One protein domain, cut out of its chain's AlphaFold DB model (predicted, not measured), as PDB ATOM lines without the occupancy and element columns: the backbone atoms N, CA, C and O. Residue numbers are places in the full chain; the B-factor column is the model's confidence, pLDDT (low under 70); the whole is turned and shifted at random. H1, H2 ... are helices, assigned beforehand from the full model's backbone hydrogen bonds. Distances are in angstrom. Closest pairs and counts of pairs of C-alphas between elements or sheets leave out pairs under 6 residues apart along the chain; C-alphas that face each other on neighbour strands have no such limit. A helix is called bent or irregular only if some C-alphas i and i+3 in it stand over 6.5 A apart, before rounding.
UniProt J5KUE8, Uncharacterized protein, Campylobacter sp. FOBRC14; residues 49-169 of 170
ATOM      1  N   LEU A  49     -27.863   9.802 -39.739       89.88
ATOM      2  CA  LEU A  49     -27.591   8.433 -39.291       89.88
ATOM      3  C   LEU A  49     -28.166   8.187 -37.891       89.88
ATOM      4  O   LEU A  49     -28.880   7.209 -37.684       89.88
ATOM      5  N   PHE A  50     -27.938   9.116 -36.965       90.19
ATOM      6  CA  PHE A  50     -28.477   9.038 -35.615       90.19
ATOM      7  C   PHE A  50     -30.013   9.002 -35.619       90.19
ATOM      8  O   PHE A  50     -30.625   8.162 -34.960       90.19
ATOM      9  N   ASN A  51     -30.666   9.845 -36.423       92.38
ATOM     10  CA  ASN A  51     -32.123   9.829 -36.570       92.38
ATOM     11  C   ASN A  51     -32.643   8.494 -37.129       92.38
ATOM     12  O   ASN A  51     -33.682   7.997 -36.684       92.38
ATOM     13  N   MET A  52     -31.923   7.887 -38.077       93.75
ATOM     14  CA  MET A  52     -32.248   6.553 -38.591       93.75
ATOM     15  C   MET A  52     -32.107   5.483 -37.499       93.75
ATOM     16  O   MET A  52     -33.006   4.657 -37.351       93.75
ATOM     17  N   GLN A  53     -31.050   5.538 -36.686       94.06
ATOM     18  CA  GLN A  53     -30.841   4.630 -35.552       94.06
ATOM     19  C   GLN A  53     -31.916   4.795 -34.465       94.06
ATOM     20  O   GLN A  53     -32.448   3.807 -33.965       94.06
ATOM     21  N   VAL A  54     -32.332   6.027 -34.145       93.75
ATOM     22  CA  VAL A  54     -33.456   6.290 -33.225       93.75
ATOM     23  C   VAL A  54     -34.750   5.673 -33.756       93.75
ATOM     24  O   VAL A  54     -35.514   5.070 -32.995       93.75
ATOM     25  N   LYS A  55     -35.008   5.797 -35.064       95.88
ATOM     26  CA  LYS A  55     -36.167   5.168 -35.704       95.88
ATOM     27  C   LYS A  55     -36.085   3.642 -35.607       95.88
ATOM     28  O   LYS A  55     -37.064   3.026 -35.193       95.88
ATOM     29  N   ALA A  56     -34.928   3.055 -35.906       95.44
ATOM     30  CA  ALA A  56     -34.685   1.622 -35.762       95.44
ATOM     31  C   ALA A  56     -34.916   1.145 -34.318       95.44
ATOM     32  O   ALA A  56     -35.633   0.176 -34.088       95.44
ATOM     33  N   ALA A  57     -34.389   1.848 -33.318       96.19
ATOM     34  CA  ALA A  57     -34.607   1.500 -31.916       96.19
ATOM     35  C   ALA A  57     -36.090   1.562 -31.525       96.19
ATOM     36  O   ALA A  57     -36.598   0.685 -30.822       96.19
ATOM     37  N   ARG A  58     -36.819   2.570 -32.018       96.31
ATOM     38  CA  ARG A  58     -38.261   2.701 -31.783       96.31
ATOM     39  C   ARG A  58     -39.051   1.561 -32.421       96.31
ATOM     40  O   ARG A  58     -39.951   1.036 -31.771       96.31
ATOM     41  N   GLU A  59     -38.743   1.194 -33.662       97.31
ATOM     42  CA  GLU A  59     -39.427   0.092 -34.347       97.31
ATOM     43  C   GLU A  59     -39.163  -1.252 -33.659       97.31
ATOM     44  O   GLU A  59     -40.111  -1.996 -33.422       97.31
ATOM     45  N   PHE A  60     -37.931  -1.531 -33.225       96.69
ATOM     46  CA  PHE A  60     -37.657  -2.767 -32.487       96.69
ATOM     47  C   PHE A  60     -38.349  -2.798 -31.122       96.69
ATOM     48  O   PHE A  60     -38.905  -3.816 -30.719       96.69
ATOM     49  N   ASN A  61     -38.392  -1.663 -30.417       95.62
ATOM     50  CA  ASN A  61     -39.098  -1.584 -29.143       95.62
ATOM     51  C   ASN A  61     -40.610  -1.833 -29.303       95.62
ATOM     52  O   ASN A  61     -41.224  -2.390 -28.396       95.62
ATOM     53  N   LYS A  62     -41.213  -1.462 -30.444       96.19
ATOM     54  CA  LYS A  62     -42.607  -1.830 -30.752       96.19
ATOM     55  C   LYS A  62     -42.763  -3.341 -30.895       96.19
ATOM     56  O   LYS A  62     -43.662  -3.880 -30.267       96.19
ATOM     57  N   ILE A  63     -41.877  -4.002 -31.647       95.44
ATOM     58  CA  ILE A  63     -41.869  -5.470 -31.798       95.44
ATOM     59  C   ILE A  63     -41.775  -6.142 -30.424       95.44
ATOM     60  O   ILE A  63     -42.575  -7.015 -30.103       95.44
ATOM     61  N   TYR A  64     -40.849  -5.684 -29.577       94.44
ATOM     62  CA  TYR A  64     -40.710  -6.182 -28.209       94.44
ATOM     63  C   TYR A  64     -42.001  -6.054 -27.393       94.44
ATOM     64  O   TYR A  64     -42.394  -6.998 -26.719       94.44
ATOM     65  N   HIS A  65     -42.667  -4.897 -27.427       91.31
ATOM     66  CA  HIS A  65     -43.902  -4.711 -26.663       91.31
ATOM     67  C   HIS A  65     -45.096  -5.456 -27.263       91.31
ATOM     68  O   HIS A  65     -45.965  -5.878 -26.511       91.31
ATOM     69  N   GLU A  66     -45.150  -5.622 -28.579       91.31
ATOM     70  CA  GLU A  66     -46.199  -6.384 -29.258       91.31
ATOM     71  C   GLU A  66     -46.158  -7.865 -28.867       91.31
ATOM     72  O   GLU A  66     -47.195  -8.439 -28.562       91.31
ATOM     73  N   PHE A  67     -44.960  -8.451 -28.787       89.50
ATOM     74  CA  PHE A  67     -44.777  -9.872 -28.472       89.50
ATOM     75  C   PHE A  67     -44.333 -10.144 -27.032       89.50
ATOM     76  O   PHE A  67     -43.965 -11.266 -26.696       89.50
ATOM     77  N   SER A  68     -44.348  -9.133 -26.162       82.25
ATOM     78  CA  SER A  68     -44.043  -9.330 -24.746       82.25
ATOM     79  C   SER A  68     -45.093 -10.271 -24.144       82.25
ATOM     80  O   SER A  68     -46.274  -9.917 -24.152       82.25
ATOM     81  N   PRO A  69     -44.704 -11.425 -23.571       69.56
ATOM     82  CA  PRO A  69     -45.667 -12.385 -23.035       69.56
ATOM     83  C   PRO A  69     -46.561 -11.780 -21.939       69.56
ATOM     84  O   PRO A  69     -47.744 -12.093 -21.849       69.56
ATOM     85  N   LEU A  70     -46.018 -10.834 -21.160       68.06
ATOM     86  CA  LEU A  70     -46.766 -10.065 -20.160       68.06
ATOM     87  C   LEU A  70     -47.852  -9.176 -20.782       68.06
ATOM     88  O   LEU A  70     -48.894  -8.962 -20.173       68.06
ATOM     89  N   ASN A  71     -47.609  -8.645 -21.983       60.75
ATOM     90  CA  ASN A  71     -48.564  -7.778 -22.674       60.75
ATOM     91  C   ASN A  71     -49.670  -8.574 -23.366       60.75
ATOM     92  O   ASN A  71     -50.746  -8.031 -23.605       60.75
ATOM     93  N   LEU A  72     -49.403  -9.840 -23.681       62.69
ATOM     94  CA  LEU A  72     -50.374 -10.737 -24.292       62.69
ATOM     95  C   LEU A  72     -51.305 -11.386 -23.256       62.69
ATOM     96  O   LEU A  72     -52.334 -11.929 -23.631       62.69
ATOM     97  N   GLY A  73     -50.985 -11.291 -21.958       62.44
ATOM     98  CA  GLY A  73     -51.739 -11.985 -20.906       62.44
ATOM     99  C   GLY A  73     -51.593 -13.506 -20.987       62.44
ATOM    100  O   GLY A  73     -52.406 -14.232 -20.433       62.44
ATOM    101  N   ASP A  74     -50.560 -13.969 -21.689       67.69
ATOM    102  CA  ASP A  74     -50.418 -15.362 -22.097       67.69
ATOM    103  C   ASP A  74     -49.442 -16.139 -21.210       67.69
ATOM    104  O   ASP A  74     -49.264 -17.333 -21.418       67.69
ATOM    105  N   VAL A  75     -48.788 -15.491 -20.241       63.94
ATOM    106  CA  VAL A  75     -47.902 -16.166 -19.282       63.94
ATOM    107  C   VAL A  75     -48.449 -16.037 -17.871       63.94
ATOM    108  O   VAL A  75     -48.530 -14.934 -17.324       63.94
ATOM    109  N   HIS A  76     -48.763 -17.182 -17.270       67.19
ATOM    110  CA  HIS A  76     -49.177 -17.313 -15.877       67.19
ATOM    111  C   HIS A  76     -48.354 -18.425 -15.224       67.19
ATOM    112  O   HIS A  76     -48.105 -19.449 -15.843       67.19
ATOM    113  N   ASP A  77     -47.849 -18.192 -14.010       68.50
ATOM    114  CA  ASP A  77     -47.066 -19.176 -13.239       68.50
ATOM    115  C   ASP A  77     -45.857 -19.805 -13.974       68.50
ATOM    116  O   ASP A  77     -45.361 -20.861 -13.597       68.50
ATOM    117  N   GLY A  78     -45.322 -19.115 -14.990       62.53
ATOM    118  CA  GLY A  78     -44.184 -19.575 -15.799       62.53
ATOM    119  C   GLY A  78     -44.564 -20.416 -17.022       62.53
ATOM    120  O   GLY A  78     -43.678 -20.744 -17.809       62.53
ATOM    121  N   GLU A  79     -45.851 -20.700 -17.216       65.06
ATOM    122  CA  GLU A  79     -46.399 -21.444 -18.352       65.06
ATOM    123  C   GLU A  79     -47.028 -20.497 -19.383       65.06
ATOM    124  O   GLU A  79     -47.567 -19.442 -19.034       65.06
ATOM    125  N   PHE A  80     -46.935 -20.861 -20.665       71.62
ATOM    126  CA  PHE A  80     -47.513 -20.105 -21.773       71.62
ATOM    127  C   PHE A  80     -48.862 -20.710 -22.182       71.62
ATOM    128  O   PHE A  80     -48.929 -21.830 -22.667       71.62
ATOM    129  N   TYR A  81     -49.942 -19.947 -22.025       68.69
ATOM    130  CA  TYR A  81     -51.316 -20.373 -22.324       68.69
ATOM    131  C   TYR A  81     -51.887 -19.739 -23.602       68.69
ATOM    132  O   TYR A  81     -53.040 -19.991 -23.968       68.69
ATOM    133  N   GLY A  82     -51.094 -18.907 -24.278       73.75
ATOM    134  CA  GLY A  82     -51.479 -18.194 -25.489       73.75
ATOM    135  C   GLY A  82     -51.421 -19.031 -26.762       73.75
ATOM    136  O   GLY A  82     -51.061 -20.208 -26.773       73.75
ATOM    137  N   LYS A  83     -51.737 -18.388 -27.889       80.69
ATOM    138  CA  LYS A  83     -51.425 -18.930 -29.218       80.69
ATOM    139  C   LYS A  83     -50.068 -18.410 -29.667       80.69
ATOM    140  O   LYS A  83     -49.792 -17.215 -29.548       80.69
ATOM    141  N   THR A  84     -49.249 -19.291 -30.232       85.81
ATOM    142  CA  THR A  84     -47.983 -18.891 -30.842       85.81
ATOM    143  C   THR A  84     -48.250 -17.966 -32.036       85.81
ATOM    144  O   THR A  84     -49.192 -18.148 -32.808       85.81
ATOM    145  N   GLN A  85     -47.435 -16.919 -32.170       88.56
ATOM    146  CA  GLN A  85     -47.561 -15.896 -33.218       88.56
ATOM    147  C   GLN A  85     -46.393 -15.973 -34.214       88.56
ATOM    148  O   GLN A  85     -45.907 -14.956 -34.707       88.56
ATOM    149  N   TRP A  86     -45.919 -17.186 -34.513       90.81
ATOM    150  CA  TRP A  86     -44.698 -17.436 -35.287       90.81
ATOM    151  C   TRP A  86     -44.612 -16.664 -36.603       90.81
ATOM    152  O   TRP A  86     -43.617 -15.986 -36.859       90.81
ATOM    153  N   GLU A  87     -45.664 -16.716 -37.423       91.25
ATOM    154  CA  GLU A  87     -45.706 -16.026 -38.717       91.25
ATOM    155  C   GLU A  87     -45.593 -14.504 -38.566       91.25
ATOM    156  O   GLU A  87     -44.920 -13.830 -39.351       91.25
ATOM    157  N   GLN A  88     -46.228 -13.957 -37.529       93.50
ATOM    158  CA  GLN A  88     -46.245 -12.524 -37.259       93.50
ATOM    159  C   GLN A  88     -44.877 -12.072 -36.754       93.50
ATOM    160  O   GLN A  88     -44.331 -11.106 -37.287       93.50
ATOM    161  N   ILE A  89     -44.273 -12.810 -35.816       94.31
ATOM    162  CA  ILE A  89     -42.909 -12.538 -35.346       94.31
ATOM    163  C   ILE A  89     -41.936 -12.597 -36.526       94.31
ATOM    164  O   ILE A  89     -41.188 -11.646 -36.746       94.31
ATOM    165  N   ARG A  90     -41.995 -13.653 -37.346       94.75
ATOM    166  CA  ARG A  90     -41.146 -13.810 -38.533       94.75
ATOM    167  C   ARG A  90     -41.293 -12.643 -39.501       94.75
ATOM    168  O   ARG A  90     -40.292 -12.077 -39.930       94.75
ATOM    169  N   SER A  91     -42.519 -12.242 -39.819       95.81
ATOM    170  CA  SER A  91     -42.779 -11.093 -40.692       95.81
ATOM    171  C   SER A  91     -42.189  -9.795 -40.125       95.81
ATOM    172  O   SER A  91     -41.504  -9.047 -40.830       95.81
ATOM    173  N   ARG A  92     -42.395  -9.539 -38.826       96.75
ATOM    174  CA  ARG A  92     -41.930  -8.318 -38.152       96.75
ATOM    175  C   ARG A  92     -40.406  -8.262 -38.044       96.75
ATOM    176  O   ARG A  92     -39.834  -7.215 -38.349       96.75
ATOM    177  N   ILE A  93     -39.758  -9.361 -37.661       96.06
ATOM    178  CA  ILE A  93     -38.297  -9.440 -37.518       96.06
ATOM    179  C   ILE A  93     -37.611  -9.388 -38.885       96.06
ATOM    180  O   ILE A  93     -36.691  -8.590 -39.048       96.06
ATOM    181  N   SER A  94     -38.092 -10.121 -39.896       95.06
ATOM    182  CA  SER A  94     -37.540 -10.052 -41.259       95.06
ATOM    183  C   SER A  94     -37.606  -8.639 -41.830       95.06
ATOM    184  O   SER A  94     -36.627  -8.134 -42.380       95.06
ATOM    185  N   LYS A  95     -38.750  -7.959 -41.658       96.50
ATOM    186  CA  LYS A  95     -38.895  -6.562 -42.078       96.50
ATOM    187  C   LYS A  95     -37.915  -5.655 -41.338       96.50
ATOM    188  O   LYS A  95     -37.271  -4.816 -41.958       96.50
ATOM    189  N   TYR A  96     -37.789  -5.831 -40.025       96.44
ATOM    190  CA  TYR A  96     -36.840  -5.061 -39.230       96.44
ATOM    191  C   TYR A  96     -35.398  -5.253 -39.708       96.44
ATOM    192  O   TYR A  96     -34.666  -4.280 -39.870       96.44
ATOM    193  N   GLN A  97     -35.004  -6.504 -39.948       93.88
ATOM    194  CA  GLN A  97     -33.660  -6.848 -40.382       93.88
ATOM    195  C   GLN A  97     -33.333  -6.195 -41.729       93.88
ATOM    196  O   GLN A  97     -32.292  -5.552 -41.852       93.88
ATOM    197  N   ALA A  98     -34.248  -6.285 -42.698       93.56
ATOM    198  CA  ALA A  98     -34.086  -5.675 -44.015       93.56
ATOM    199  C   ALA A  98     -33.995  -4.140 -43.955       93.56
ATOM    200  O   ALA A  98     -33.150  -3.542 -44.623       93.56
ATOM    201  N   ASP A  99     -34.840  -3.502 -43.142       95.00
ATOM    202  CA  ASP A  99     -34.937  -2.042 -43.094       95.00
ATOM    203  C   ASP A  99     -33.838  -1.391 -42.229       95.00
ATOM    204  O   ASP A  99     -33.469  -0.238 -42.482       95.00
ATOM    205  N   TYR A 100     -33.336  -2.089 -41.199       93.69
ATOM    206  CA  TYR A 100     -32.586  -1.446 -40.112       93.69
ATOM    207  C   TYR A 100     -31.331  -2.170 -39.600       93.69
ATOM    208  O   TYR A 100     -30.527  -1.506 -38.946       93.69
ATOM    209  N   ALA A 101     -31.110  -3.470 -39.851       83.50
ATOM    210  CA  ALA A 101     -30.004  -4.198 -39.196       83.50
ATOM    211  C   ALA A 101     -28.615  -3.602 -39.490       83.50
ATOM    212  O   ALA A 101     -27.756  -3.580 -38.615       83.50
ATOM    213  N   TYR A 102     -28.424  -3.050 -40.689       86.44
ATOM    214  CA  TYR A 102     -27.164  -2.440 -41.130       86.44
ATOM    215  C   TYR A 102     -26.830  -1.098 -40.451       86.44
ATOM    216  O   TYR A 102     -25.761  -0.544 -40.692       86.44
ATOM    217  N   LEU A 103     -27.747  -0.522 -39.664       91.12
ATOM    218  CA  LEU A 103     -27.561   0.799 -39.047       91.12
ATOM    219  C   LEU A 103     -26.755   0.762 -37.749       91.12
ATOM    220  O   LEU A 103     -26.335   1.818 -37.271       91.12
ATOM    221  N   PHE A 104     -26.578  -0.418 -37.162       86.75
ATOM    222  CA  PHE A 104     -25.852  -0.593 -35.913       86.75
ATOM    223  C   PHE A 104     -24.436  -1.074 -36.211       86.75
ATOM    224  O   PHE A 104     -24.247  -2.148 -36.771       86.75
ATOM    225  N   ASP A 105     -23.448  -0.284 -35.802       83.56
ATOM    226  CA  ASP A 105     -22.036  -0.681 -35.803       83.56
ATOM    227  C   ASP A 105     -21.724  -1.466 -34.514       83.56
ATOM    228  O   ASP A 105     -20.970  -1.015 -33.651       83.56
ATOM    229  N   ASP A 106     -22.451  -2.567 -34.302       88.88
ATOM    230  CA  ASP A 106     -22.339  -3.431 -33.122       88.88
ATOM    231  C   ASP A 106     -22.681  -4.883 -33.502       88.88
ATOM    232  O   ASP A 106     -23.848  -5.244 -33.699       88.88
ATOM    233  N   ASP A 107     -21.643  -5.719 -33.598       92.00
ATOM    234  CA  ASP A 107     -21.750  -7.132 -33.983       92.00
ATOM    235  C   ASP A 107     -22.654  -7.939 -33.040       92.00
ATOM    236  O   ASP A 107     -23.260  -8.932 -33.450       92.00
ATOM    237  N   GLU A 108     -22.773  -7.531 -31.771       94.50
ATOM    238  CA  GLU A 108     -23.613  -8.217 -30.791       94.50
ATOM    239  C   GLU A 108     -25.098  -8.044 -31.135       94.50
ATOM    240  O   GLU A 108     -25.866  -9.007 -31.061       94.50
ATOM    241  N   ILE A 109     -25.496  -6.842 -31.570       93.19
ATOM    242  CA  ILE A 109     -26.865  -6.557 -32.024       93.19
ATOM    243  C   ILE A 109     -27.183  -7.360 -33.283       93.19
ATOM    244  O   ILE A 109     -28.218  -8.030 -33.329       93.19
ATOM    245  N   ILE A 110     -26.296  -7.321 -34.282       92.06
ATOM    246  CA  ILE A 110     -26.490  -8.022 -35.559       92.06
ATOM    247  C   ILE A 110     -26.664  -9.521 -35.305       92.06
ATOM    248  O   ILE A 110     -27.687 -10.101 -35.673       92.06
ATOM    249  N   LYS A 111     -25.729 -10.123 -34.563       94.06
ATOM    250  CA  LYS A 111     -25.773 -11.545 -34.214       94.06
ATOM    251  C   LYS A 111     -27.022 -11.910 -33.415       94.06
ATOM    252  O   LYS A 111     -27.573 -12.996 -33.580       94.06
ATOM    253  N   LYS A 112     -27.491 -11.032 -32.523       95.00
ATOM    254  CA  LYS A 112     -28.710 -11.302 -31.753       95.00
ATOM    255  C   LYS A 112     -29.954 -11.300 -32.646       95.00
ATOM    256  O   LYS A 112     -30.800 -12.169 -32.465       95.00
ATOM    257  N   ILE A 113     -30.048 -10.387 -33.616       94.12
ATOM    258  CA  ILE A 113     -31.141 -10.370 -34.602       94.12
ATOM    259  C   ILE A 113     -31.111 -11.641 -35.464       94.12
ATOM    260  O   ILE A 113     -32.154 -12.257 -35.679       94.12
ATOM    261  N   GLU A 114     -29.930 -12.084 -35.895       92.88
ATOM    262  CA  GLU A 114     -29.765 -13.350 -36.623       92.88
ATOM    263  C   GLU A 114     -30.191 -14.561 -35.785       92.88
ATOM    264  O   GLU A 114     -30.905 -15.430 -36.278       92.88
ATOM    265  N   ASN A 115     -29.832 -14.598 -34.500       94.94
ATOM    266  CA  ASN A 115     -30.249 -15.675 -33.602       94.94
ATOM    267  C   ASN A 115     -31.774 -15.751 -33.435       94.94
ATOM    268  O   ASN A 115     -32.297 -16.853 -33.300       94.94
ATOM    269  N   ILE A 116     -32.485 -14.616 -33.462       94.69
ATOM    270  CA  ILE A 116     -33.958 -14.609 -33.473       94.69
ATOM    271  C   ILE A 116     -34.472 -15.270 -34.757       94.69
ATOM    272  O   ILE A 116     -35.377 -16.094 -34.706       94.69
ATOM    273  N   MET A 117     -33.890 -14.947 -35.915       92.06
ATOM    274  CA  MET A 117     -34.281 -15.578 -37.180       92.06
ATOM    275  C   MET A 117     -34.030 -17.088 -37.175       92.06
ATOM    276  O   MET A 117     -34.900 -17.846 -37.590       92.06
ATOM    277  N   LEU A 118     -32.895 -17.529 -36.631       91.88
ATOM    278  CA  LEU A 118     -32.598 -18.953 -36.470       91.88
ATOM    279  C   LEU A 118     -33.573 -19.646 -35.511       91.88
ATOM    280  O   LEU A 118     -33.975 -20.779 -35.765       91.88
ATOM    281  N   SER A 119     -33.977 -18.988 -34.420       91.75
ATOM    282  CA  SER A 119     -34.929 -19.576 -33.470       91.75
ATOM    283  C   SER A 119     -36.344 -19.690 -34.041       91.75
ATOM    284  O   SER A 119     -37.102 -20.558 -33.615       91.75
ATOM    285  N   LEU A 120     -36.692 -18.858 -35.029       89.56
ATOM    286  CA  LEU A 120     -37.960 -18.928 -35.758       89.56
ATOM    287  C   LEU A 120     -38.044 -20.112 -36.731       89.56
ATOM    288  O   LEU A 120     -39.149 -20.444 -37.162       89.56
ATOM    289  N   ASP A 121     -36.926 -20.747 -37.081       85.38
ATOM    290  CA  ASP A 121     -36.862 -21.960 -37.907       85.38
ATOM    291  C   ASP A 121     -36.811 -23.225 -37.026       85.38
ATOM    292  O   ASP A 121     -35.962 -24.101 -37.177       85.38
ATOM    293  N   PHE A 122     -37.736 -23.320 -36.066       74.75
ATOM    294  CA  PHE A 122     -37.756 -24.379 -35.049       74.75
ATOM    295  C   PHE A 122     -38.311 -25.731 -35.530       74.75
ATOM    296  O   PHE A 122     -38.284 -26.690 -34.761       74.75
ATOM    297  N   VAL A 123     -38.812 -25.825 -36.769       77.06
ATOM    298  CA  VAL A 123     -39.333 -27.073 -37.355       77.06
ATOM    299  C   VAL A 123     -38.162 -28.016 -37.641       77.06
ATOM    300  O   VAL A 123     -37.630 -28.095 -38.749       77.06
ATOM    301  N   THR A 124     -37.704 -28.695 -36.594       76.81
ATOM    302  CA  THR A 124     -36.619 -29.674 -36.640       76.81
ATOM    303  C   THR A 124     -37.152 -31.068 -36.973       76.81
ATOM    304  O   THR A 124     -38.350 -31.340 -36.888       76.81
ATOM    305  N   GLN A 125     -36.250 -31.995 -37.311       78.19
ATOM    306  CA  GLN A 125     -36.602 -33.415 -37.462       78.19
ATOM    307  C   GLN A 125     -37.205 -34.006 -36.180       78.19
ATOM    308  O   GLN A 125     -38.069 -34.872 -36.251       78.19
ATOM    309  N   GLU A 126     -36.758 -33.527 -35.017       79.50
ATOM    310  CA  GLU A 126     -37.292 -33.916 -33.713       79.50
ATOM    311  C   GLU A 126     -38.746 -33.459 -33.551       79.50
ATOM    312  O   GLU A 126     -39.602 -34.274 -33.218       79.50
ATOM    313  N   TYR A 127     -39.047 -32.197 -33.874       82.81
ATOM    314  CA  TYR A 127     -40.418 -31.682 -33.847       82.81
ATOM    315  C   TYR A 127     -41.339 -32.481 -34.780       82.81
ATOM    316  O   TYR A 127     -42.369 -32.978 -34.335       82.81
ATOM    317  N   ALA A 128     -40.930 -32.691 -36.036       84.62
ATOM    318  CA  ALA A 128     -41.722 -33.437 -37.017       84.62
ATOM    319  C   ALA A 128     -41.975 -34.899 -36.596       84.62
ATOM    320  O   ALA A 128     -43.040 -35.452 -36.855       84.62
ATOM    321  N   TYR A 129     -41.008 -35.532 -35.922       85.69
ATOM    322  CA  TYR A 129     -41.169 -36.885 -35.388       85.69
ATOM    323  C   TYR A 129     -42.232 -36.952 -34.284       85.69
ATOM    324  O   TYR A 129     -43.046 -37.880 -34.260       85.69
ATOM    325  N   TYR A 130     -42.223 -35.987 -33.361       88.06
ATOM    326  CA  TYR A 130     -43.185 -35.944 -32.263       88.06
ATOM    327  C   TYR A 130     -44.558 -35.444 -32.707       88.06
ATOM    328  O   TYR A 130     -45.552 -35.937 -32.193       88.06
ATOM    329  N   GLU A 131     -44.649 -34.559 -33.698       86.88
ATOM    330  CA  GLU A 131     -45.930 -34.076 -34.227       86.88
ATOM    331  C   GLU A 131     -46.842 -35.234 -34.676       86.88
ATOM    332  O   GLU A 131     -48.041 -35.230 -34.398       86.88
ATOM    333  N   GLU A 132     -46.268 -36.270 -35.298       84.31
ATOM    334  CA  GLU A 132     -47.010 -37.451 -35.757       84.31
ATOM    335  C   GLU A 132     -47.244 -38.493 -34.646       84.31
ATOM    336  O   GLU A 132     -48.291 -39.143 -34.610       84.31
ATOM    337  N   LYS A 133     -46.270 -38.689 -33.744       87.88
ATOM    338  CA  LYS A 133     -46.288 -39.803 -32.775       87.88
ATOM    339  C   LYS A 133     -46.762 -39.448 -31.373       87.88
ATOM    340  O   LYS A 133     -47.325 -40.307 -30.699       87.88
ATOM    341  N   ASP A 134     -46.484 -38.235 -30.923       90.06
ATOM    342  CA  ASP A 134     -46.865 -37.717 -29.613       90.06
ATOM    343  C   ASP A 134     -47.046 -36.188 -29.675       90.06
ATOM    344  O   ASP A 134     -46.127 -35.421 -29.356       90.06
ATOM    345  N   PRO A 135     -48.252 -35.734 -30.064       87.00
ATOM    346  CA  PRO A 135     -48.555 -34.314 -30.201       87.00
ATOM    347  C   PRO A 135     -48.371 -33.503 -28.912       87.00
ATOM    348  O   PRO A 135     -48.212 -32.286 -28.985       87.00
ATOM    349  N   SER A 136     -48.399 -34.147 -27.737       87.31
ATOM    350  CA  SER A 136     -48.170 -33.460 -26.460       87.31
ATOM    351  C   SER A 136     -46.707 -33.040 -26.318       87.31
ATOM    352  O   SER A 136     -46.428 -31.860 -26.131       87.31
ATOM    353  N   THR A 137     -45.775 -33.959 -26.576       87.69
ATOM    354  CA  THR A 137     -44.338 -33.659 -26.605       87.69
ATOM    355  C   THR A 137     -43.991 -32.625 -27.684       87.69
ATOM    356  O   THR A 137     -43.172 -31.736 -27.455       87.69
ATOM    357  N   ALA A 138     -44.625 -32.690 -28.862       86.56
ATOM    358  CA  ALA A 138     -44.416 -31.692 -29.918       86.56
ATOM    359  C   ALA A 138     -44.828 -30.279 -29.476       86.56
ATOM    360  O   ALA A 138     -44.121 -29.307 -29.753       86.56
ATOM    361  N   ARG A 139     -45.948 -30.174 -28.753       85.19
ATOM    362  CA  ARG A 139     -46.439 -28.914 -28.194       85.19
ATOM    363  C   ARG A 139     -45.490 -28.348 -27.137       85.19
ATOM    364  O   ARG A 139     -45.180 -27.163 -27.206       85.19
ATOM    365  N   ASP A 140     -44.969 -29.178 -26.237       86.38
ATOM    366  CA  ASP A 140     -44.000 -28.742 -25.220       86.38
ATOM    367  C   ASP A 140     -42.717 -28.182 -25.865       86.38
ATOM    368  O   ASP A 140     -42.182 -27.154 -25.440       86.38
ATOM    369  N   ILE A 141     -42.239 -28.826 -26.940       86.94
ATOM    370  CA  ILE A 141     -41.101 -28.338 -27.735       86.94
ATOM    371  C   ILE A 141     -41.425 -26.974 -28.354       86.94
ATOM    372  O   ILE A 141     -40.606 -26.055 -28.269       86.94
ATOM    373  N   GLU A 142     -42.596 -26.829 -28.980       87.81
ATOM    374  CA  GLU A 142     -43.018 -25.566 -29.591       87.81
ATOM    375  C   GLU A 142     -43.104 -24.439 -28.555       87.81
ATOM    376  O   GLU A 142     -42.539 -23.365 -28.778       87.81
ATOM    377  N   GLU A 143     -43.750 -24.675 -27.413       86.25
ATOM    378  CA  GLU A 143     -43.909 -23.685 -26.345       86.25
ATOM    379  C   GLU A 143     -42.547 -23.246 -25.785       86.25
ATOM    380  O   GLU A 143     -42.280 -22.045 -25.656       86.25
ATOM    381  N   TYR A 144     -41.634 -24.194 -25.548       86.19
ATOM    382  CA  TYR A 144     -40.272 -23.888 -25.109       86.19
ATOM    383  C   TYR A 144     -39.524 -23.009 -26.123       86.19
ATOM    384  O   TYR A 144     -38.942 -21.978 -25.762       86.19
ATOM    385  N   LYS A 145     -39.567 -23.373 -27.411       88.44
ATOM    386  CA  LYS A 145     -38.922 -22.603 -28.486       88.44
ATOM    387  C   LYS A 145     -39.538 -21.219 -28.648       88.44
ATOM    388  O   LYS A 145     -38.817 -20.254 -28.929       88.44
ATOM    389  N   TYR A 146     -40.849 -21.109 -28.457       89.00
ATOM    390  CA  TYR A 146     -41.562 -19.842 -28.505       89.00
ATOM    391  C   TYR A 146     -41.079 -18.906 -27.402       89.00
ATOM    392  O   TYR A 146     -40.625 -17.797 -27.690       89.00
ATOM    393  N   ILE A 147     -41.059 -19.382 -26.156       87.50
ATOM    394  CA  ILE A 147     -40.565 -18.618 -25.007       87.50
ATOM    395  C   ILE A 147     -39.112 -18.173 -25.222       87.50
ATOM    396  O   ILE A 147     -38.782 -17.010 -24.978       87.50
ATOM    397  N   ASP A 148     -38.242 -19.058 -25.707       89.75
ATOM    398  CA  ASP A 148     -36.844 -18.712 -25.978       89.75
ATOM    399  C   ASP A 148     -36.700 -17.655 -27.079       89.75
ATOM    400  O   ASP A 148     -35.902 -16.724 -26.942       89.75
ATOM    401  N   THR A 149     -37.526 -17.716 -28.125       93.12
ATOM    402  CA  THR A 149     -37.575 -16.672 -29.159       93.12
ATOM    403  C   THR A 149     -37.987 -15.322 -28.567       93.12
ATOM    404  O   THR A 149     -37.358 -14.300 -28.850       93.12
ATOM    405  N   LEU A 150     -38.994 -15.297 -27.687       91.69
ATOM    406  CA  LEU A 150     -39.419 -14.068 -27.011       91.69
ATOM    407  C   LEU A 150     -38.322 -13.497 -26.098       91.69
ATOM    408  O   LEU A 150     -38.120 -12.278 -26.071       91.69
ATOM    409  N   LYS A 151     -37.561 -14.352 -25.398       91.31
ATOM    410  CA  LYS A 151     -36.384 -13.922 -24.619       91.31
ATOM    411  C   LYS A 151     -35.327 -13.283 -25.517       91.31
ATOM    412  O   LYS A 151     -34.831 -12.207 -25.185       91.31
ATOM    413  N   LEU A 152     -35.022 -13.883 -26.670       94.81
ATOM    414  CA  LEU A 152     -34.060 -13.320 -27.623       94.81
ATOM    415  C   LEU A 152     -34.492 -11.931 -28.122       94.81
ATOM    416  O   LEU A 152     -33.658 -11.026 -28.202       94.81
ATOM    417  N   ILE A 153     -35.787 -11.727 -28.387       95.44
ATOM    418  CA  ILE A 153     -36.346 -10.409 -28.740       95.44
ATOM    419  C   ILE A 153     -36.155  -9.406 -27.591       95.44
ATOM    420  O   ILE A 153     -35.742  -8.266 -27.820       95.44
ATOM    421  N   ALA A 154     -36.424  -9.810 -26.347       93.31
ATOM    422  CA  ALA A 154     -36.234  -8.952 -25.180       93.31
ATOM    423  C   ALA A 154     -34.764  -8.539 -24.993       93.31
ATOM    424  O   ALA A 154     -34.467  -7.357 -24.793       93.31
ATOM    425  N   GLU A 155     -33.840  -9.492 -25.118       95.06
ATOM    426  CA  GLU A 155     -32.397  -9.251 -25.041       95.06
ATOM    427  C   GLU A 155     -31.912  -8.308 -26.146       95.06
ATOM    428  O   GLU A 155     -31.209  -7.337 -25.859       95.06
ATOM    429  N   ALA A 156     -32.333  -8.538 -27.396       96.00
ATOM    430  CA  ALA A 156     -32.007  -7.666 -28.524       96.00
ATOM    431  C   ALA A 156     -32.477  -6.225 -28.281       96.00
ATOM    432  O   ALA A 156     -31.720  -5.276 -28.497       96.00
ATOM    433  N   ASN A 157     -33.693  -6.042 -27.755       96.19
ATOM    434  CA  ASN A 157     -34.208  -4.715 -27.413       96.19
ATOM    435  C   ASN A 157     -33.353  -4.037 -26.327       96.19
ATOM    436  O   ASN A 157     -33.096  -2.833 -26.391       96.19
ATOM    437  N   GLY A 158     -32.885  -4.804 -25.338       95.44
ATOM    438  CA  GLY A 158     -31.952  -4.328 -24.317       95.44
ATOM    439  C   GLY A 158     -30.618  -3.857 -24.903       95.44
ATOM    440  O   GLY A 158     -30.150  -2.766 -24.562       95.44
ATOM    441  N   LEU A 159     -30.036  -4.633 -25.821       96.25
ATOM    442  CA  LEU A 159     -28.787  -4.288 -26.508       96.25
ATOM    443  C   LEU A 159     -28.933  -3.029 -27.365       96.25
ATOM    444  O   LEU A 159     -28.134  -2.104 -27.222       96.25
ATOM    445  N   ILE A 160     -29.997  -2.937 -28.167       95.19
ATOM    446  CA  ILE A 160     -30.281  -1.759 -28.996       95.19
ATOM    447  C   ILE A 160     -30.438  -0.507 -28.124       95.19
ATOM    448  O   ILE A 160     -29.827   0.524 -28.403       95.19
ATOM    449  N   LYS A 161     -31.185  -0.581 -27.014       94.25
ATOM    450  CA  LYS A 161     -31.301   0.541 -26.064       94.25
ATOM    451  C   LYS A 161     -29.941   0.945 -25.498       94.25
ATOM    452  O   LYS A 161     -29.617   2.131 -25.467       94.25
ATOM    453  N   LYS A 162     -29.132  -0.028 -25.069       94.94
ATOM    454  CA  LYS A 162     -27.787   0.215 -24.533       94.94
ATOM    455  C   LYS A 162     -26.878   0.874 -25.571       94.94
ATOM    456  O   LYS A 162     -26.146   1.792 -25.211       94.94
ATOM    457  N   TYR A 163     -26.944   0.445 -26.829       93.62
ATOM    458  CA  TYR A 163     -26.226   1.068 -27.939       93.62
ATOM    459  C   TYR A 163     -26.643   2.529 -28.118       93.62
ATOM    460  O   TYR A 163     -25.791   3.410 -28.069       93.62
ATOM    461  N   MET A 164     -27.948   2.816 -28.174       93.19
ATOM    462  CA  MET A 164     -28.435   4.197 -28.287       93.19
ATOM    463  C   MET A 164     -27.972   5.084 -27.122       93.19
ATOM    464  O   MET A 164     -27.596   6.236 -27.333       93.19
ATOM    465  N   PHE A 165     -27.941   4.560 -25.892       91.44
ATOM    466  CA  PHE A 165     -27.404   5.298 -24.744       91.44
ATOM    467  C   PHE A 165     -25.894   5.546 -24.826       91.44
ATOM    468  O   PHE A 165     -25.426   6.535 -24.262       91.44
ATOM    469  N   LYS A 166     -25.124   4.664 -25.475       90.44
ATOM    470  CA  LYS A 166     -23.697   4.892 -25.735       90.44
ATOM    471  C   LYS A 166     -23.508   5.970 -26.801       90.44
ATOM    472  O   LYS A 166     -22.704   6.866 -26.578       90.44
ATOM    473  N   GLU A 167     -24.266   5.920 -27.898       84.44
ATOM    474  CA  GLU A 167     -24.197   6.927 -28.968       84.44
ATOM    475  C   GLU A 167     -24.563   8.330 -28.469       84.44
ATOM    476  O   GLU A 167     -23.901   9.294 -28.822       84.44
ATOM    477  N   LEU A 168     -25.538   8.452 -27.561       82.94
ATOM    478  CA  LEU A 168     -25.895   9.731 -26.930       82.94
ATOM    479  C   LEU A 168     -24.794  10.340 -26.042       82.94
ATOM    480  O   LEU A 168     -24.892  11.510 -25.677       82.94
ATOM    481  N   LYS A 169     -23.804   9.547 -25.621       80.06
ATOM    482  CA  LYS A 169     -22.696   9.988 -24.758       80.06
ATOM    483  C   LYS A 169     -21.407  10.278 -25.533       80.06
ATOM    484  O   LYS A 169     -20.435  10.688 -24.899       80.06
TER     485      LYS A 169
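Overview. This is residues 49 to 169 of the 170 residues of an uncharacterized protein of Campylobacter sp. FOBRC14 (UniProt J5KUE8). One long helix, H6, makes the length of the domain; H1, H3 and H4 lie beside its later part and form with it an up-and-down bundle of four helices, while H5 folds back on its first residues to make a narrower end. H2 and the long link of residues 73 to 85 lie at the end of the bundle where H1 ends and H3 begins. The printed part has 121 residues, with six named helices in the order H1 to H6 and no named strand, and its class is all helix. The whole is elongated, spanning 54 by 29 by 19 A, yet only just compact, close to loose, with a radius of gyration of the C-alphas of 15.9 A.

Along the chain. Find C-alpha 135 at (-48.555, -34.314, -30.201); from there H6, residues 135 to 167, runs 47.9 A to C-alpha 167 at (-24.197, 6.927, -28.968). H1, residues 49 to 66, begins at C-alpha 49 at (-27.591, 8.433, -39.291) and is 25.8 A long. H3, residues 86 to 103, is 25.3 A long, with a kink of 45 degrees near residue 97; it is irregular, with C-alphas 99 and 102 8.0 A apart. H4, residues 107 to 119, measures 18.1 A, H5, residues 125 to 133, 12.5 A, and H2, residues 69 to 72, 5.1 A.

Arrangement. Start at H6, the hub, which touches H1, H4 and H5. Its residues 145 to 160 touch H4, closest at the C-alphas of Ser 119 and Thr 149, 5.8 A apart, at a shallow tilt of 17 degrees, opposite ways. Its residues 153 to 164 touch H1, closest at the C-alphas of Asn 61 and Asn 157, 6.1 A apart, at a shallow tilt of 30 degrees, opposite ways. Look next at H3, which touches H1, closest at the C-alphas of Ala 56 and Tyr 100, 5.7 A apart. H3 and H4 form a helical hairpin, closest at the C-alphas of Ala 101 and Ile 110, 6.3 A apart. H5 and H6 form another, closest at the C-alphas of Tyr 130 and Ala 138, 5.0 A apart, at a tilt of 35.2 degrees, only just steep. H2 is close to H6 but not clearly touching, the C-alphas of Pro 69 and Leu 150 being closest at 7.6 A. H1 and H4 are apart. In H1, H4 and H6 every O i to N i+4 pair is within hydrogen-bond range, in H3 12 of 14 and in H5 4 of 5; H2 is too short for such a pair.

Size, cuts and confidence. The C-alphas farthest apart are those of Lys 133 and Lys 169, at 55.7 A. The printed part has no cut. The link from H2 to H3 is long, and in it residues 75 to 76 pair antiparallel with residues 79 to 80; the other links are tight. Look for low confidence in H2 and in the link after it: residues 69 to 79, of which 69 to 72 belong to H2, and residue 81 have a pLDDT under 70, against a mean pLDDT of 87.8 for the printed part.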